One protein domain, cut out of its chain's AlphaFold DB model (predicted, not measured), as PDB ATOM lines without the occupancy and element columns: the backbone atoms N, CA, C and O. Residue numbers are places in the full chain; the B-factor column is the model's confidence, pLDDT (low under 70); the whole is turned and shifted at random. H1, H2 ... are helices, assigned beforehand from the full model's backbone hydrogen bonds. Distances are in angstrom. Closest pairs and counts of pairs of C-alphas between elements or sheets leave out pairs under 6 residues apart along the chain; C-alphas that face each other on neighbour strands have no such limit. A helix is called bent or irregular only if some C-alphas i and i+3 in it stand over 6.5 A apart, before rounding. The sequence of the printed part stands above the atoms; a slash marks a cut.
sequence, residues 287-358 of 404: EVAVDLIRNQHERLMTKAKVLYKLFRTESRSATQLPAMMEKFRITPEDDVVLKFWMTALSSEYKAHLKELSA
ATOM      1  N   GLU A 287     -24.388  31.084  41.154       88.94
ATOM      2  CA  GLU A 287     -25.697  31.522  41.662       88.94
ATOM      3  C   GLU A 287     -26.340  32.578  40.750       88.94
ATOM      4  O   GLU A 287     -27.519  32.484  40.414       88.94
ATOM      5  N   VAL A 288     -25.541  33.531  40.258       90.31
ATOM      6  CA  VAL A 288     -26.000  34.573  39.329       90.31
ATOM      7  C   VAL A 288     -26.381  33.961  37.981       90.31
ATOM      8  O   VAL A 288     -27.401  34.338  37.402       90.31
ATOM      9  N   ALA A 289     -25.614  32.984  37.487       89.50
ATOM     10  CA  ALA A 289     -25.949  32.264  36.260       89.50
ATOM     11  C   ALA A 289     -27.306  31.552  36.385       89.50
ATOM     12  O   ALA A 289     -28.158  31.668  35.499       89.50
ATOM     13  N   VAL A 290     -27.535  30.863  37.506       90.75
ATOM     14  CA  VAL A 290     -28.803  30.182  37.803       90.75
ATOM     15  C   VAL A 290     -29.958  31.183  37.900       90.75
ATOM     16  O   VAL A 290     -31.028  30.933  37.344       90.75
ATOM     17  N   ASP A 291     -29.755  32.335  38.535       90.69
ATOM     18  CA  ASP A 291     -30.771  33.386  38.649       90.69
ATOM     19  C   ASP A 291     -31.124  34.015  37.293       90.69
ATOM     20  O   ASP A 291     -32.299  34.268  37.005       90.69
ATOM     21  N   LEU A 292     -30.139  34.215  36.411       91.50
ATOM     22  CA  LEU A 292     -30.379  34.681  35.043       91.50
ATOM     23  C   LEU A 292     -31.173  33.655  34.232       91.50
ATOM     24  O   LEU A 292     -32.120  34.034  33.535       91.50
ATOM     25  N   ILE A 293     -30.839  32.367  34.347       92.12
ATOM     26  CA  ILE A 293     -31.605  31.274  33.729       92.12
ATOM     27  C   ILE A 293     -33.037  31.265  34.284       92.12
ATOM     28  O   ILE A 293     -34.000  31.209  33.511       92.12
ATOM     29  N   ARG A 294     -33.204  31.438  35.602       90.75
ATOM     30  CA  ARG A 294     -34.513  31.533  36.265       90.75
ATOM     31  C   ARG A 294     -35.355  32.673  35.703       90.75
ATOM     32  O   ARG A 294     -36.520  32.463  35.366       90.75
ATOM     33  N   ASN A 295     -34.762  33.850  35.533       91.06
ATOM     34  CA  ASN A 295     -35.424  34.999  34.921       91.06
ATOM     35  C   ASN A 295     -35.880  34.684  33.485       91.06
ATOM     36  O   ASN A 295     -37.013  34.992  33.104       91.06
ATOM     37  N   GLN A 296     -35.042  34.008  32.690       90.44
ATOM     38  CA  GLN A 296     -35.454  33.582  31.350       90.44
ATOM     39  C   GLN A 296     -36.623  32.595  31.394       90.44
ATOM     40  O   GLN A 296     -37.530  32.700  30.562       90.44
ATOM     41  N   HIS A 297     -36.659  31.691  32.378       90.69
ATOM     42  CA  HIS A 297     -37.796  30.789  32.560       90.69
ATOM     43  C   HIS A 297     -39.083  31.568  32.814       90.69
ATOM     44  O   HIS A 297     -40.088  31.306  32.156       90.69
ATOM     45  N   GLU A 298     -39.059  32.564  33.698       88.81
ATOM     46  CA  GLU A 298     -40.227  33.406  33.982       88.81
ATOM     47  C   GLU A 298     -40.709  34.162  32.740       88.81
ATOM     48  O   GLU A 298     -41.911  34.209  32.454       88.81
ATOM     49  N   ARG A 299     -39.779  34.708  31.949       88.50
ATOM     50  CA  ARG A 299     -40.103  35.410  30.700       88.50
ATOM     51  C   ARG A 299     -40.763  34.483  29.683       88.50
ATOM     52  O   ARG A 299     -41.780  34.856  29.095       88.50
ATOM     53  N   LEU A 300     -40.218  33.287  29.471       89.12
ATOM     54  CA  LEU A 300     -40.781  32.306  28.539       89.12
ATOM     55  C   LEU A 300     -42.094  31.716  29.048       89.12
ATOM     56  O   LEU A 300     -43.042  31.613  28.273       89.12
ATOM     57  N   MET A 301     -42.209  31.424  30.343       89.12
ATOM     58  CA  MET A 301     -43.459  30.965  30.951       89.12
ATOM     59  C   MET A 301     -44.551  32.026  30.865       89.12
ATOM     60  O   MET A 301     -45.708  31.694  30.619       89.12
ATOM     61  N   THR A 302     -44.206  33.309  30.981       88.75
ATOM     62  CA  THR A 302     -45.154  34.401  30.734       88.75
ATOM     63  C   THR A 302     -45.631  34.381  29.282       88.75
ATOM     64  O   THR A 302     -46.837  34.415  29.041       88.75
ATOM     65  N   LYS A 303     -44.727  34.233  28.301       88.50
ATOM     66  CA  LYS A 303     -45.117  34.073  26.887       88.50
ATOM     67  C   LYS A 303     -46.013  32.844  26.681       88.50
ATOM     68  O   LYS A 303     -47.057  32.967  26.043       88.50
ATOM     69  N   ALA A 304     -45.668  31.701  27.274       89.06
ATOM     70  CA  ALA A 304     -46.456  30.471  27.216       89.06
ATOM     71  C   ALA A 304     -47.854  30.650  27.836       89.06
ATOM     72  O   ALA A 304     -48.842  30.229  27.240       89.06
ATOM     73  N   LYS A 305     -47.974  31.347  28.977       87.25
ATOM     74  CA  LYS A 305     -49.261  31.689  29.618       87.25
ATOM     75  C   LYS A 305     -50.157  32.507  28.695       87.25
ATOM     76  O   LYS A 305     -51.358  32.233  28.612       87.25
ATOM     77  N   VAL A 306     -49.588  33.501  28.012       86.19
ATOM     78  CA  VAL A 306     -50.345  34.347  27.086       86.19
ATOM     79  C   VAL A 306     -50.749  33.564  25.831       86.19
ATOM     80  O   VAL A 306     -51.911  33.633  25.431       86.19
ATOM     81  N   LEU A 307     -49.841  32.777  25.246       85.00
ATOM     82  CA  LEU A 307     -50.154  31.910  24.105       85.00
ATOM     83  C   LEU A 307     -51.241  30.887  24.451       85.00
ATOM     84  O   LEU A 307     -52.209  30.750  23.709       85.00
ATOM     85  N   TYR A 308     -51.147  30.234  25.609       85.94
ATOM     86  CA  TYR A 308     -52.153  29.279  26.073       85.94
ATOM     87  C   TYR A 308     -53.539  29.926  26.213       85.94
ATOM     88  O   TYR A 308     -54.542  29.356  25.777       85.94
ATOM     89  N   LYS A 309     -53.606  31.149  26.760       84.75
ATOM     90  CA  LYS A 309     -54.857  31.922  26.857       84.75
ATOM     91  C   LYS A 309     -55.455  32.218  25.479       84.75
ATOM     92  O   LYS A 309     -56.672  32.143  25.316       84.75
ATOM     93  N   LEU A 310     -54.621  32.534  24.490       80.75
ATOM     94  CA  LEU A 310     -55.067  32.751  23.113       80.75
ATOM     95  C   LEU A 310     -55.575  31.479  22.440       80.75
ATOM     96  O   LEU A 310     -56.629  31.528  21.815       80.75
ATOM     97  N   PHE A 311     -54.873  30.352  22.587       79.69
ATOM     98  CA  PHE A 311     -55.324  29.072  22.032       79.69
ATOM     99  C   PHE A 311     -56.678  28.639  22.607       79.69
ATOM    100  O   PHE A 311     -57.498  28.084  21.886       79.69
ATOM    101  N   ARG A 312     -56.929  28.931  23.888       77.69
ATOM    102  CA  ARG A 312     -58.187  28.624  24.588       77.69
ATOM    103  C   ARG A 312     -59.351  29.559  24.258       77.69
ATOM    104  O   ARG A 312     -60.499  29.177  24.455       77.69
ATOM    105  N   THR A 313     -59.077  30.781  23.809       72.81
ATOM    106  CA  THR A 313     -60.111  31.776  23.489       72.81
ATOM    107  C   THR A 313     -60.390  31.684  21.985       72.81
ATOM    108  O   THR A 313     -59.906  32.493  21.196       72.81
ATOM    109  N   GLU A 314     -61.113  30.637  21.584       56.62
ATOM    110  CA  GLU A 314     -61.237  30.097  20.214       56.62
ATOM    111  C   GLU A 314     -61.675  31.099  19.118       56.62
ATOM    112  O   GLU A 314     -61.501  30.832  17.934       56.62
ATOM    113  N   SER A 315     -62.178  32.289  19.456       55.88
ATOM    114  CA  SER A 315     -62.763  33.219  18.476       55.88
ATOM    115  C   SER A 315     -61.785  34.176  17.767       55.88
ATOM    116  O   SER A 315     -62.228  34.966  16.936       55.88
ATOM    117  N   ARG A 316     -60.479  34.181  18.082       54.84
ATOM    118  CA  ARG A 316     -59.516  35.169  17.519       54.84
ATOM    119  C   ARG A 316     -58.173  34.591  17.040       54.84
ATOM    120  O   ARG A 316     -57.297  35.345  16.617       54.84
ATOM    121  N   SER A 317     -57.993  33.277  17.115       59.38
ATOM    122  CA  SER A 317     -56.674  32.633  17.173       59.38
ATOM    123  C   SER A 317     -55.912  32.571  15.842       59.38
ATOM    124  O   SER A 317     -54.720  32.854  15.833       59.38
ATOM    125  N   ALA A 318     -56.544  32.267  14.706       60.97
ATOM    126  CA  ALA A 318     -55.787  31.982  13.476       60.97
ATOM    127  C   ALA A 318     -55.126  33.219  12.830       60.97
ATOM    128  O   ALA A 318     -54.024  33.124  12.299       60.97
ATOM    129  N   THR A 319     -55.767  34.391  12.892       65.69
ATOM    130  CA  THR A 319     -55.256  35.622  12.259       65.69
ATOM    131  C   THR A 319     -54.388  36.468  13.190       65.69
ATOM    132  O   THR A 319     -53.508  37.186  12.720       65.69
ATOM    133  N   GLN A 320     -54.593  36.385  14.510       72.50
ATOM    134  CA  GLN A 320     -53.860  37.199  15.492       72.50
ATOM    135  C   GLN A 320     -52.585  36.525  16.014       72.50
ATOM    136  O   GLN A 320     -51.692  37.220  16.496       72.50
ATOM    137  N   LEU A 321     -52.473  35.199  15.904       77.06
ATOM    138  CA  LEU A 321     -51.317  34.433  16.371       77.06
ATOM    139  C   LEU A 321     -49.993  34.820  15.686       77.06
ATOM    140  O   LEU A 321     -49.061  35.133  16.423       77.06
ATOM    141  N   PRO A 322     -49.882  34.920  14.344       79.69
ATOM    142  CA  PRO A 322     -48.625  35.332  13.712       79.69
ATOM    143  C   PRO A 322     -48.226  36.772  14.075       79.69
ATOM    144  O   PRO A 322     -47.083  37.015  14.456       79.69
ATOM    145  N   ALA A 323     -49.181  37.711  14.075       80.00
ATOM    146  CA  ALA A 323     -48.938  39.102  14.474       80.00
ATOM    147  C   ALA A 323     -48.513  39.226  15.950       80.00
ATOM    148  O   ALA A 323     -47.779  40.137  16.338       80.00
ATOM    149  N   MET A 324     -48.982  38.314  16.801       78.25
ATOM    150  CA  MET A 324     -48.576  38.256  18.194       78.25
ATOM    151  C   MET A 324     -47.197  37.616  18.358       78.25
ATOM    152  O   MET A 324     -46.363  38.171  19.067       78.25
ATOM    153  N   MET A 325     -46.915  36.503  17.680       81.12
ATOM    154  CA  MET A 325     -45.585  35.884  17.687       81.12
ATOM    155  C   MET A 325     -44.505  36.877  17.244       81.12
ATOM    156  O   MET A 325     -43.458  36.962  17.888       81.12
ATOM    157  N   GLU A 326     -44.806  37.714  16.248       86.06
ATOM    158  CA  GLU A 326     -43.949  38.825  15.830       86.06
ATOM    159  C   GLU A 326     -43.732  39.850  16.960       86.06
ATOM    160  O   GLU A 326     -42.591  40.153  17.316       86.06
ATOM    161  N   LYS A 327     -44.806  40.326  17.612       84.31
ATOM    162  CA  LYS A 327     -44.713  41.277  18.741       84.31
ATOM    163  C   LYS A 327     -43.905  40.740  19.923       84.31
ATOM    164  O   LYS A 327     -43.159  41.495  20.544       84.31
ATOM    165  N   PHE A 328     -44.028  39.452  20.236       80.81
ATOM    166  CA  PHE A 328     -43.271  38.803  21.315       80.81
ATOM    167  C   PHE A 328     -41.873  38.338  20.886       80.81
ATOM    168  O   PHE A 328     -41.155  37.755  21.713       80.81
ATOM    169  N   ARG A 329     -41.478  38.613  19.631       82.69
ATOM    170  CA  ARG A 329     -40.204  38.202  19.023       82.69
ATOM    171  C   ARG A 329     -39.949  36.705  19.215       82.69
ATOM    172  O   ARG A 329     -38.877  36.309  19.663       82.69
ATOM    173  N   ILE A 330     -40.976  35.894  18.982       83.44
ATOM    174  CA  ILE A 330     -40.910  34.436  19.094       83.44
ATOM    175  C   ILE A 330     -40.421  33.904  17.752       83.44
ATOM    176  O   ILE A 330     -41.065  34.121  16.726       83.44
ATOM    177  N   THR A 331     -39.269  33.238  17.750       81.69
ATOM    178  CA  THR A 331     -38.762  32.569  16.547       81.69
ATOM    179  C   THR A 331     -39.525  31.253  16.315       81.69
ATOM    180  O   THR A 331     -40.087  30.706  17.265       81.69
ATOM    181  N   PRO A 332     -39.568  30.701  15.086       79.38
ATOM    182  CA  PRO A 332     -40.213  29.403  14.842       79.38
ATOM    183  C   PRO A 332     -39.587  28.257  15.654       79.38
ATOM    184  O   PRO A 332     -40.263  27.289  15.975       79.38
ATOM    185  N   GLU A 333     -38.313  28.377  16.030       82.31
ATOM    186  CA  GLU A 333     -37.621  27.416  16.898       82.31
ATOM    187  C   GLU A 333     -38.095  27.525  18.356       82.31
ATOM    188  O   GLU A 333     -38.263  26.516  19.038       82.31
ATOM    189  N   ASP A 334     -38.387  28.744  18.822       84.69
ATOM    190  CA  ASP A 334     -38.957  28.978  20.151       84.69
ATOM    191  C   ASP A 334     -40.412  28.487  20.256       84.69
ATOM    192  O   ASP A 334     -40.879  28.193  21.354       84.69
ATOM    193  N   ASP A 335     -41.141  28.376  19.140       85.56
ATOM    194  CA  ASP A 335     -42.523  27.875  19.126       85.56
ATOM    195  C   ASP A 335     -42.614  26.420  19.612       85.56
ATOM    196  O   ASP A 335     -43.498  26.081  20.399       85.56
ATOM    197  N   VAL A 336     -41.666  25.566  19.211       86.88
ATOM    198  CA  VAL A 336     -41.607  24.164  19.661       86.88
ATOM    199  C   VAL A 336     -41.374  24.094  21.172       86.88
ATOM    200  O   VAL A 336     -42.075  23.368  21.878       86.88
ATOM    201  N   VAL A 337     -40.455  24.918  21.681       89.25
ATOM    202  CA  VAL A 337     -40.167  25.037  23.118       89.25
ATOM    203  C   VAL A 337     -41.403  25.502  23.884       89.25
ATOM    204  O   VAL A 337     -41.803  24.893  24.874       89.25
ATOM    205  N   LEU A 338     -42.064  26.557  23.406       89.75
ATOM    206  CA  LEU A 338     -43.247  27.113  24.059       89.75
ATOM    207  C   LEU A 338     -44.416  26.126  24.062       89.75
ATOM    208  O   LEU A 338     -45.138  26.056  25.055       89.75
ATOM    209  N   LYS A 339     -44.588  25.331  23.000       88.69
ATOM    210  CA  LYS A 339     -45.583  24.247  22.953       88.69
ATOM    211  C   LYS A 339     -45.361  23.216  24.049       88.69
ATOM    212  O   LYS A 339     -46.323  22.869  24.735       88.69
ATOM    213  N   PHE A 340     -44.119  22.789  24.258       89.81
ATOM    214  CA  PHE A 340     -43.785  21.906  25.371       89.81
ATOM    215  C   PHE A 340     -44.034  22.592  26.723       89.81
ATOM    216  O   PHE A 340     -44.729  22.043  27.574       89.81
ATOM    217  N   TRP A 341     -43.590  23.835  26.908       91.19
ATOM    218  CA  TRP A 341     -43.692  24.536  28.196       91.19
ATOM    219  C   TRP A 341     -45.132  24.910  28.575       91.19
ATOM    220  O   TRP A 341     -45.467  25.005  29.755       91.19
ATOM    221  N   MET A 342     -46.038  25.050  27.601       88.62
ATOM    222  CA  MET A 342     -47.477  25.179  27.870       88.62
ATOM    223  C   MET A 342     -48.051  23.950  28.596       88.62
ATOM    224  O   MET A 342     -49.042  24.077  29.327       88.62
ATOM    225  N   THR A 343     -47.446  22.768  28.440       84.00
ATOM    226  CA  THR A 343     -47.883  21.560  29.161       84.00
ATOM    227  C   THR A 343     -47.641  21.679  30.667       84.00
ATOM    228  O   THR A 343     -48.494  21.237  31.438       84.00
ATOM    229  N   ALA A 344     -46.594  22.400  31.074       82.25
ATOM    230  CA  ALA A 344     -46.193  22.643  32.460       82.25
ATOM    231  C   ALA A 344     -46.953  23.772  33.171       82.25
ATOM    232  O   ALA A 344     -46.630  24.135  34.297       82.25
ATOM    233  N   LEU A 345     -47.958  24.374  32.530       84.38
ATOM    234  CA  LEU A 345     -48.827  25.333  33.210       84.38
ATOM    235  C   LEU A 345     -49.625  24.639  34.328       84.38
ATOM    236  O   LEU A 345     -50.180  23.556  34.099       84.38
ATOM    237  N   SER A 346     -49.735  25.297  35.487       81.38
ATOM    238  CA  SER A 346     -50.399  24.734  36.667       81.38
ATOM    239  C   SER A 346     -51.853  24.341  36.388       81.38
ATOM    240  O   SER A 346     -52.563  24.962  35.582       81.38
ATOM    241  N   SER A 347     -52.304  23.277  37.051       79.56
ATOM    242  CA  SER A 347     -53.678  22.774  36.949       79.56
ATOM    243  C   SER A 347     -54.694  23.841  37.368       79.56
ATOM    244  O   SER A 347     -55.692  24.027  36.671       79.56
ATOM    245  N   GLU A 348     -54.387  24.601  38.420       80.88
ATOM    246  CA  GLU A 348     -55.176  25.734  38.915       80.88
ATOM    247  C   GLU A 348     -55.330  26.833  37.861       80.88
ATOM    248  O   GLU A 348     -56.444  27.263  37.562       80.88
ATOM    249  N   TYR A 349     -54.234  27.242  37.211       81.00
ATOM    250  CA  TYR A 349     -54.281  28.256  36.156       81.00
ATOM    251  C   TYR A 349     -55.115  27.781  34.959       81.00
ATOM    252  O   TYR A 349     -55.915  28.539  34.399       81.00
ATOM    253  N   LYS A 350     -54.971  26.507  34.573       82.88
ATOM    254  CA  LYS A 350     -55.770  25.901  33.498       82.88
ATOM    255  C   LYS A 350     -57.253  25.810  33.869       82.88
ATOM    256  O   LYS A 350     -58.085  26.001  32.982       82.88
ATOM    257  N   ALA A 351     -57.586  25.505  35.124       83.62
ATOM    258  CA  ALA A 351     -58.959  25.447  35.628       83.62
ATOM    259  C   ALA A 351     -59.600  26.843  35.663       83.62
ATOM    260  O   ALA A 351     -60.654  27.039  35.064       83.62
ATOM    261  N   HIS A 352     -58.906  27.837  36.210       83.31
ATOM    262  CA  HIS A 352     -59.376  29.222  36.238       83.31
ATOM    263  C   HIS A 352     -59.610  29.790  34.825       83.31
ATOM    264  O   HIS A 352     -60.612  30.450  34.557       83.31
ATOM    265  N   LEU A 353     -58.729  29.489  33.862       81.44
ATOM    266  CA  LEU A 353     -58.962  29.880  32.467       81.44
ATOM    267  C   LEU A 353     -60.164  29.169  31.831       81.44
ATOM    268  O   LEU A 353     -60.847  29.781  31.010       81.44
ATOM    269  N   LYS A 354     -60.432  27.904  32.191       81.69
ATOM    270  CA  LYS A 354     -61.638  27.184  31.749       81.69
ATOM    271  C   LYS A 354     -62.897  27.875  32.261       81.69
ATOM    272  O   LYS A 354     -63.804  28.111  31.469       81.69
ATOM    273  N   GLU A 355     -62.923  28.238  33.538       82.31
ATOM    274  CA  GLU A 355     -64.037  28.966  34.158       82.31
ATOM    275  C   GLU A 355     -64.274  30.318  33.480       82.31
ATOM    276  O   GLU A 355     -65.397  30.624  33.084       82.31
ATOM    277  N   LEU A 356     -63.208  31.086  33.232       76.62
ATOM    278  CA  LEU A 356     -63.298  32.366  32.523       76.62
ATOM    279  C   LEU A 356     -63.815  32.228  31.086       76.62
ATOM    280  O   LEU A 356     -64.521  33.114  30.612       76.62
ATOM    281  N   SER A 357     -63.473  31.140  30.390       68.25
ATOM    282  CA  SER A 357     -63.995  30.859  29.046       68.25
ATOM    283  C   SER A 357     -65.434  30.327  29.041       68.25
ATOM    284  O   SER A 357     -66.110  30.435  28.023       68.25
ATOM    285  N   ALA A 358     -65.896  29.757  30.158       66.06
ATOM    286  CA  ALA A 358     -67.237  29.195  30.314       66.06
ATOM    287  C   ALA A 358     -68.275  30.231  30.780       66.06
ATOM    288  O   ALA A 358     -69.477  29.988  30.663       66.06
TER     289      ALA A 358
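Overview. This is residues 287 to 358 of the 404 residues of the protein "Folliculin" of Ramazzottius varieornatus (UniProt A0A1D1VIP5). A long helix, H1, is the spine; residues 287 to 296 stick out, H3 crosses it, and H2, folding back, and H4 lie on opposite sides of its later part. The printed part has 72 residues, with four named helices, H1 to H4 in order along the chain, holding 61 of them, and no named strand; its class is all helix. The whole is only just loose, close to compact, radius of gyration of the C-alphas 13.5 A, spanning 43 by 28 by 16 A.

Along the chain. H1, residues 287 to 312, runs 36.8 A from C-alpha 287 at (-25.697, 31.522, 41.662). H2 is residues 317 to 327, 14.8 A; H3 332 to 343, 18.0 A; H4 347 to 358, 16.4 A, ending at (-67.237, 29.195, 30.314). H2 is only just irregular: C-alphas 319 and 322 are 6.8 A apart.

Arrangement. H1, with residues 300 to 308 alone, touches H3, about perpendicular at 83 degrees; the closest C-alphas, of Ala 304 and Met 342, are 5.4 A apart. H1, with residues 310 to 311 alone, and H2, a hairpin, only just touch, with 3 pairs of C-alphas within 8 A, closest Leu 310 and Ser 317, 6.2 A; they run opposite ways at a shallow tilt of 27 degrees. H4 is close to but not clearly touching H1, closest C-alphas Lys 309 and Leu 353, 7.2 A. Every O i to N i+4 pair is within hydrogen-bond range in H1 and H4; H2 has 5 of 7, H3 5 of 8.

Size, cuts and confidence. The farthest C-alphas, of Glu 287 and Ser 315, are 43.8 A apart. The printed part has no cut; its three links are tight. Residues 314 to 319 and 357 to 358 have pLDDT under 70.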